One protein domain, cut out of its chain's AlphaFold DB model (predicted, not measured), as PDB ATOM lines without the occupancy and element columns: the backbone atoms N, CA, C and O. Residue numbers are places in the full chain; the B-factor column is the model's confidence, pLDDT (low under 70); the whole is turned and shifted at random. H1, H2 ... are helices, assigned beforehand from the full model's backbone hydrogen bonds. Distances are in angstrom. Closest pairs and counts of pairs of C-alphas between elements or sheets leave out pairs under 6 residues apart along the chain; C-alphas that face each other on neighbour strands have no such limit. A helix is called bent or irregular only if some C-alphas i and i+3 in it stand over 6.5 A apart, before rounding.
ATOM      1  N   ARG A 131     -29.550 -28.919 -14.682       82.38
ATOM      2  CA  ARG A 131     -28.241 -28.835 -15.344       82.38
ATOM      3  C   ARG A 131     -27.490 -30.169 -15.423       82.38
ATOM      4  O   ARG A 131     -26.895 -30.436 -16.457       82.38
ATOM      5  N   ASP A 132     -27.529 -30.987 -14.373       82.81
ATOM      6  CA  ASP A 132     -26.818 -32.272 -14.351       82.81
ATOM      7  C   ASP A 132     -27.454 -33.240 -15.357       82.81
ATOM      8  O   ASP A 132     -26.761 -33.915 -16.116       82.81
ATOM      9  N   ILE A 133     -28.790 -33.227 -15.433       84.94
ATOM     10  CA  ILE A 133     -29.544 -33.987 -16.436       84.94
ATOM     11  C   ILE A 133     -29.257 -33.446 -17.832       84.94
ATOM     12  O   ILE A 133     -29.035 -34.227 -18.748       84.94
ATOM     13  N   PHE A 134     -29.220 -32.126 -18.013       89.25
ATOM     14  CA  PHE A 134     -28.891 -31.523 -19.301       89.25
ATOM     15  C   PHE A 134     -27.507 -31.952 -19.803       89.25
ATOM     16  O   PHE A 134     -27.377 -32.321 -20.968       89.25
ATOM     17  N   ASP A 135     -26.487 -31.925 -18.942       85.94
ATOM     18  CA  ASP A 135     -25.134 -32.346 -19.307       85.94
ATOM     19  C   ASP A 135     -25.109 -33.841 -19.680       85.94
ATOM     20  O   ASP A 135     -24.558 -34.196 -20.721       85.94
ATOM     21  N   GLN A 136     -25.808 -34.697 -18.926       87.94
ATOM     22  CA  GLN A 136     -25.955 -36.118 -19.256       87.94
ATOM     23  C   GLN A 136     -26.692 -36.347 -20.587       87.94
ATOM     24  O   GLN A 136     -26.259 -37.159 -21.405       87.94
ATOM     25  N   LEU A 137     -27.791 -35.629 -20.835       89.56
ATOM     26  CA  LEU A 137     -28.538 -35.715 -22.089       89.56
ATOM     27  C   LEU A 137     -27.702 -35.229 -23.275       89.56
ATOM     28  O   LEU A 137     -27.748 -35.842 -24.336       89.56
ATOM     29  N   ARG A 138     -26.928 -34.153 -23.109       87.88
ATOM     30  CA  ARG A 138     -26.041 -33.620 -24.151       87.88
ATOM     31  C   ARG A 138     -24.947 -34.614 -24.520       87.88
ATOM     32  O   ARG A 138     -24.639 -34.754 -25.699       87.88
ATOM     33  N   ASP A 139     -24.369 -35.285 -23.531       85.62
ATOM     34  CA  ASP A 139     -23.297 -36.250 -23.763       85.62
ATOM     35  C   ASP A 139     -23.828 -37.523 -24.449       85.62
ATOM     36  O   ASP A 139     -23.163 -38.078 -25.324       85.62
ATOM     37  N   MET A 140     -25.049 -37.952 -24.107       89.38
ATOM     38  CA  MET A 140     -25.693 -39.137 -24.695       89.38
ATOM     39  C   MET A 140     -26.366 -38.866 -26.051       89.38
ATOM     40  O   MET A 140     -26.420 -39.760 -26.893       89.38
ATOM     41  N   LEU A 141     -26.864 -37.647 -26.279       89.62
ATOM     42  CA  LEU A 141     -27.545 -37.207 -27.505       89.62
ATOM     43  C   LEU A 141     -26.827 -35.981 -28.108       89.62
ATOM     44  O   LEU A 141     -27.394 -34.885 -28.173       89.62
ATOM     45  N   PRO A 142     -25.577 -36.131 -28.589       82.12
ATOM     46  CA  PRO A 142     -24.743 -35.002 -29.020       82.12
ATOM     47  C   PRO A 142     -25.275 -34.271 -30.262       82.12
ATOM     48  O   PRO A 142     -24.898 -33.130 -30.529       82.12
ATOM     49  N   ASN A 143     -26.151 -34.917 -31.032       83.75
ATOM     50  CA  ASN A 143     -26.778 -34.362 -32.228       83.75
ATOM     51  C   ASN A 143     -28.151 -33.720 -31.962       83.75
ATOM     52  O   ASN A 143     -28.798 -33.324 -32.930       83.75
ATOM     53  N   ALA A 144     -28.615 -33.626 -30.712       87.38
ATOM     54  CA  ALA A 144     -29.913 -33.048 -30.361       87.38
ATOM     55  C   ALA A 144     -29.866 -31.516 -30.185       87.38
ATOM     56  O   ALA A 144     -28.825 -30.927 -29.889       87.38
ATOM     57  N   ASP A 145     -31.010 -30.857 -30.369       89.44
ATOM     58  CA  ASP A 145     -31.201 -29.421 -30.144       89.44
ATOM     59  C   ASP A 145     -31.008 -29.070 -28.648       89.44
ATOM     60  O   ASP A 145     -31.733 -29.592 -27.797       89.44
ATOM     61  N   PRO A 146     -30.092 -28.147 -28.292       87.94
ATOM     62  CA  PRO A 146     -29.840 -27.764 -26.901       87.94
ATOM     63  C   PRO A 146     -31.054 -27.194 -26.158       87.94
ATOM     64  O   PRO A 146     -31.186 -27.384 -24.953       87.94
ATOM     65  N   THR A 147     -31.942 -26.479 -26.848       89.12
ATOM     66  CA  THR A 147     -33.156 -25.919 -26.233       89.12
ATOM     67  C   THR A 147     -34.176 -27.002 -25.916       89.12
ATOM     68  O   THR A 147     -34.820 -26.951 -24.867       89.12
ATOM     69  N   TYR A 148     -34.266 -28.017 -26.776       90.56
ATOM     70  CA  TYR A 148     -35.053 -29.217 -26.517       90.56
ATOM     71  C   TYR A 148     -34.479 -30.003 -25.335       90.56
ATOM     72  O   TYR A 148     -35.216 -30.310 -24.402       90.56
ATOM     73  N   LEU A 149     -33.163 -30.247 -25.322       90.88
ATOM     74  CA  LEU A 149     -32.501 -30.946 -24.218       90.88
ATOM     75  C   LEU A 149     -32.697 -30.228 -22.882       90.88
ATOM     76  O   LEU A 149     -32.951 -30.882 -21.878       90.88
ATOM     77  N   GLN A 150     -32.622 -28.895 -22.860       89.44
ATOM     78  CA  GLN A 150     -32.882 -28.119 -21.648       89.44
ATOM     79  C   GLN A 150     -34.333 -28.287 -21.178       89.44
ATOM     80  O   GLN A 150     -34.567 -28.537 -20.000       89.44
ATOM     81  N   ALA A 151     -35.302 -28.202 -22.094       89.12
ATOM     82  CA  ALA A 151     -36.713 -28.372 -21.760       89.12
ATOM     83  C   ALA A 151     -37.030 -29.789 -21.251       89.12
ATOM     84  O   ALA A 151     -37.847 -29.944 -20.343       89.12
ATOM     85  N   GLU A 152     -36.401 -30.824 -21.813       90.75
ATOM     86  CA  GLU A 152     -36.533 -32.193 -21.307       90.75
ATOM     87  C   GLU A 152     -35.808 -32.379 -19.974       90.75
ATOM     88  O   GLU A 152     -36.369 -32.986 -19.065       90.75
ATOM     89  N   ALA A 153     -34.627 -31.788 -19.792       88.00
ATOM     90  CA  ALA A 153     -33.919 -31.821 -18.519       88.00
ATOM     91  C   ALA A 153     -34.737 -31.179 -17.387       88.00
ATOM     92  O   ALA A 153     -34.834 -31.748 -16.300       88.00
ATOM     93  N   ASP A 154     -35.409 -30.055 -17.655       85.94
ATOM     94  CA  ASP A 154     -36.309 -29.400 -16.700       85.94
ATOM     95  C   ASP A 154     -37.516 -30.288 -16.338       85.94
ATOM     96  O   ASP A 154     -37.949 -30.323 -15.183       85.94
ATOM     97  N   LYS A 155     -38.057 -31.050 -17.301       87.62
ATOM     98  CA  LYS A 155     -39.146 -32.014 -17.052       87.62
ATOM     99  C   LYS A 155     -38.668 -33.229 -16.260       87.62
ATOM    100  O   LYS A 155     -39.408 -33.730 -15.413       87.62
ATOM    101  N   LEU A 156     -37.472 -33.723 -16.563       85.94
ATOM    102  CA  LEU A 156     -36.887 -34.929 -15.977       85.94
ATOM    103  C   LEU A 156     -36.289 -34.675 -14.587       85.94
ATOM    104  O   LEU A 156     -36.210 -35.609 -13.798       85.94
ATOM    105  N   ALA A 157     -35.965 -33.425 -14.241       79.69
ATOM    106  CA  ALA A 157     -35.451 -33.040 -12.921       79.69
ATOM    107  C   ALA A 157     -36.362 -33.429 -11.748       79.69
ATOM    108  O   ALA A 157     -35.883 -33.651 -10.640       79.69
ATOM    109  N   ASN A 158     -37.668 -33.552 -11.997       74.19
ATOM    110  CA  ASN A 158     -38.657 -33.956 -10.996       74.19
ATOM    111  C   ASN A 158     -39.093 -35.428 -11.126       74.19
ATOM    112  O   ASN A 158     -40.093 -35.821 -10.525       74.19
ATOM    113  N   LYS A 159     -38.400 -36.232 -11.943       79.19
ATOM    114  CA  LYS A 159     -38.738 -37.635 -12.218       79.19
ATOM    115  C   LYS A 159     -37.703 -38.606 -11.649       79.19
ATOM    116  O   LYS A 159     -36.688 -38.200 -11.093       79.19
ATOM    117  N   THR A 160     -37.993 -39.903 -11.749       77.19
ATOM    118  CA  THR A 160     -37.097 -40.957 -11.263       77.19
ATOM    119  C   THR A 160     -35.969 -41.239 -12.258       77.19
ATOM    120  O   THR A 160     -36.092 -40.988 -13.455       77.19
ATOM    121  N   GLU A 161     -34.872 -41.827 -11.781       75.38
ATOM    122  CA  GLU A 161     -33.739 -42.227 -12.628       75.38
ATOM    123  C   GLU A 161     -34.140 -43.258 -13.707       75.38
ATOM    124  O   GLU A 161     -33.638 -43.230 -14.832       75.38
ATOM    125  N   ASN A 162     -35.131 -44.108 -13.412       78.38
ATOM    126  CA  ASN A 162     -35.715 -45.030 -14.388       78.38
ATOM    127  C   ASN A 162     -36.440 -44.298 -15.528       78.38
ATOM    128  O   ASN A 162     -36.405 -44.766 -16.668       78.38
ATOM    129  N   ASP A 163     -37.066 -43.151 -15.253       82.81
ATOM    130  CA  ASP A 163     -37.727 -42.342 -16.283       82.81
ATOM    131  C   ASP A 163     -36.703 -41.713 -17.235       82.81
ATOM    132  O   ASP A 163     -36.922 -41.695 -18.447       82.81
ATOM    133  N   LEU A 164     -35.569 -41.239 -16.705       84.31
ATOM    134  CA  LEU A 164     -34.457 -40.715 -17.505       84.31
ATOM    135  C   LEU A 164     -33.868 -41.798 -18.415       84.31
ATOM    136  O   LEU A 164     -33.650 -41.560 -19.602       84.31
ATOM    137  N   LYS A 165     -33.652 -43.001 -17.874       86.12
ATOM    138  CA  LYS A 165     -33.154 -44.135 -18.655       86.12
ATOM    139  C   LYS A 165     -34.131 -44.527 -19.765       86.12
ATOM    140  O   LYS A 165     -33.733 -44.638 -20.916       86.12
ATOM    141  N   THR A 166     -35.418 -44.631 -19.435       89.44
ATOM    142  CA  THR A 166     -36.478 -44.939 -20.408       89.44
ATOM    143  C   THR A 166     -36.566 -43.875 -21.506       89.44
ATOM    144  O   THR A 166     -36.795 -44.196 -22.668       89.44
ATOM    145  N   PHE A 167     -36.383 -42.597 -21.162       90.25
ATOM    146  CA  PHE A 167     -36.318 -41.515 -22.142       90.25
ATOM    147  C   PHE A 167     -35.127 -41.678 -23.096       90.25
ATOM    148  O   PHE A 167     -35.316 -41.619 -24.308       90.25
ATOM    149  N   LEU A 168     -33.924 -41.912 -22.559       89.88
ATOM    150  CA  LEU A 168     -32.708 -42.088 -23.356       89.88
ATOM    151  C   LEU A 168     -32.795 -43.306 -24.279       89.88
ATOM    152  O   LEU A 168     -32.467 -43.183 -25.456       89.88
ATOM    153  N   ASP A 169     -33.282 -44.441 -23.775       88.31
ATOM    154  CA  ASP A 169     -33.444 -45.664 -24.568       88.31
ATOM    155  C   ASP A 169     -34.399 -45.414 -25.751       88.31
ATOM    156  O   ASP A 169     -34.047 -45.664 -26.902       88.31
ATOM    157  N   ASN A 170     -35.561 -44.797 -25.501       89.38
ATOM    158  CA  ASN A 170     -36.512 -44.443 -26.561       89.38
ATOM    159  C   ASN A 170     -35.937 -43.435 -27.568       89.38
ATOM    160  O   ASN A 170     -36.178 -43.559 -28.771       89.38
ATOM    161  N   ALA A 171     -35.199 -42.423 -27.102       88.88
ATOM    162  CA  ALA A 171     -34.584 -41.425 -27.974       88.88
ATOM    163  C   ALA A 171     -33.520 -42.058 -28.885       88.88
ATOM    164  O   ALA A 171     -33.506 -41.783 -30.082       88.88
ATOM    165  N   LEU A 172     -32.676 -42.942 -28.345       87.25
ATOM    166  CA  LEU A 172     -31.642 -43.648 -29.105       87.25
ATOM    167  C   LEU A 172     -32.225 -44.668 -30.092       87.25
ATOM    168  O   LEU A 172     -31.672 -44.844 -31.176       87.25
ATOM    169  N   GLU A 173     -33.336 -45.322 -29.747       86.56
ATOM    170  CA  GLU A 173     -34.012 -46.276 -30.635       86.56
ATOM    171  C   GLU A 173     -34.767 -45.592 -31.779       86.56
ATOM    172  O   GLU A 173     -34.694 -46.036 -32.926       86.56
ATOM    173  N   THR A 174     -35.519 -44.529 -31.479       85.38
ATOM    174  CA  THR A 174     -36.401 -43.884 -32.464       85.38
ATOM    175  C   THR A 174     -35.702 -42.806 -33.283       85.38
ATOM    176  O   THR A 174     -36.060 -42.598 -34.441       85.38
ATOM    177  N   GLY A 175     -34.730 -42.100 -32.696       82.50
ATOM    178  CA  GLY A 175     -34.096 -40.934 -33.309       82.50
ATOM    179  C   GLY A 175     -35.050 -39.758 -33.569       82.50
ATOM    180  O   GLY A 175     -34.694 -38.851 -34.320       82.50
ATOM    181  N   ASP A 176     -36.258 -39.767 -32.994       83.94
ATOM    182  CA  ASP A 176     -37.300 -38.764 -33.247       83.94
ATOM    183  C   ASP A 176     -37.204 -37.601 -32.252       83.94
ATOM    184  O   ASP A 176     -37.971 -37.479 -31.296       83.94
ATOM    185  N   TYR A 177     -36.201 -36.747 -32.451       87.56
ATOM    186  CA  TYR A 177     -36.031 -35.519 -31.682       87.56
ATOM    187  C   TYR A 177     -35.437 -34.395 -32.545       87.56
ATOM    188  O   TYR A 177     -34.747 -34.658 -33.536       87.56
ATOM    189  N   PRO A 178     -35.684 -33.114 -32.202       88.75
ATOM    190  CA  PRO A 178     -35.093 -31.993 -32.923       88.75
ATOM    191  C   PRO A 178     -33.566 -32.064 -32.888       88.75
ATOM    192  O   PRO A 178     -32.966 -32.227 -31.827       88.75
ATOM    193  N   THR A 179     -32.934 -31.931 -34.052       89.50
ATOM    194  CA  THR A 179     -31.482 -32.067 -34.184       89.50
ATOM    195  C   THR A 179     -30.757 -30.731 -34.050       89.50
ATOM    196  O   THR A 179     -31.303 -29.665 -34.340       89.50
TER     197      THR A 179
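Overview. This is residues 131 to 179 of the 581 residues of the protein "RING-type domain-containing protein" of Photinus pyralis (UniProt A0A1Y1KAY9). A crossed pair of helices, H1 and H2, with the longest helix, H3, set off to one side of the pair, the centres of the three making a triangle. H1 and H2 touch, while H3 is near both without clearly touching either, and residues 175 to 179 fold back from the end of H3 toward the link between H1 and H2. The printed part has 49 residues with three named helices, in the order H1, H2, H3, and no named strand; the class is all helix. The whole is compact, with a radius of gyration of the C-alphas of 9.7 A, and its C-alphas span 24 by 20 by 15 A.

Arrangement. H3, residues 161 to 174, is the longest helix and touches no helix. It is close to but not clearly touching H1, residues 131 to 140; their closest C-alphas, those of Leu 137 and Leu 168, are 7.7 A apart. H1 and H3 run the same way at a shallow tilt of 33 degrees, only just short of steep. H3 is also close to but not clearly touching H2, residues 146 to 156, and the closest C-alphas, those of Leu 156 and Leu 164, are 6.5 A apart. H2 and H3 run opposite ways at a steep tilt of 38 degrees, with centres 13.4 A apart. H1 and H2 touch, with 12 pairs of C-alphas within 8 A; the closest are those of Phe 134 and Ala 153, 5.1 A apart. They run opposite ways at a steep tilt of 59 degrees, with centres 9.1 A apart. In H1, H2 and H3 every backbone O i to N i+4 pair is within hydrogen-bond range.

Along the chain. H3 has 14 residues, Glu 161 to Thr 174, and measures 20.1 A from first to last C-alpha; it ends at C-alpha 174, (-36.401, -43.884, -32.464). H2 has 11 residues, Pro 146 to Leu 156, and measures 14.8 A, beginning at C-alpha 146, (-29.840, -27.764, -26.901). H1 has 10 residues, Arg 131 to Met 140, and measures 14.1 A, beginning at C-alpha 131, (-28.241, -28.835, -15.344). No helix is bent.

Size, cuts and confidence. The two C-alphas farthest apart are those of Thr 160 and Thr 179, at 25.2 A. The first and last printed C-alphas, those of Arg 131 and Thr 179, are 19.4 A apart. The link from H1 to H2, five residues, is tight, and so is the link from H2 to H3, four residues. The printed part has no cut. The mean pLDDT of the printed part is 86.1, and no printed residue is under 70.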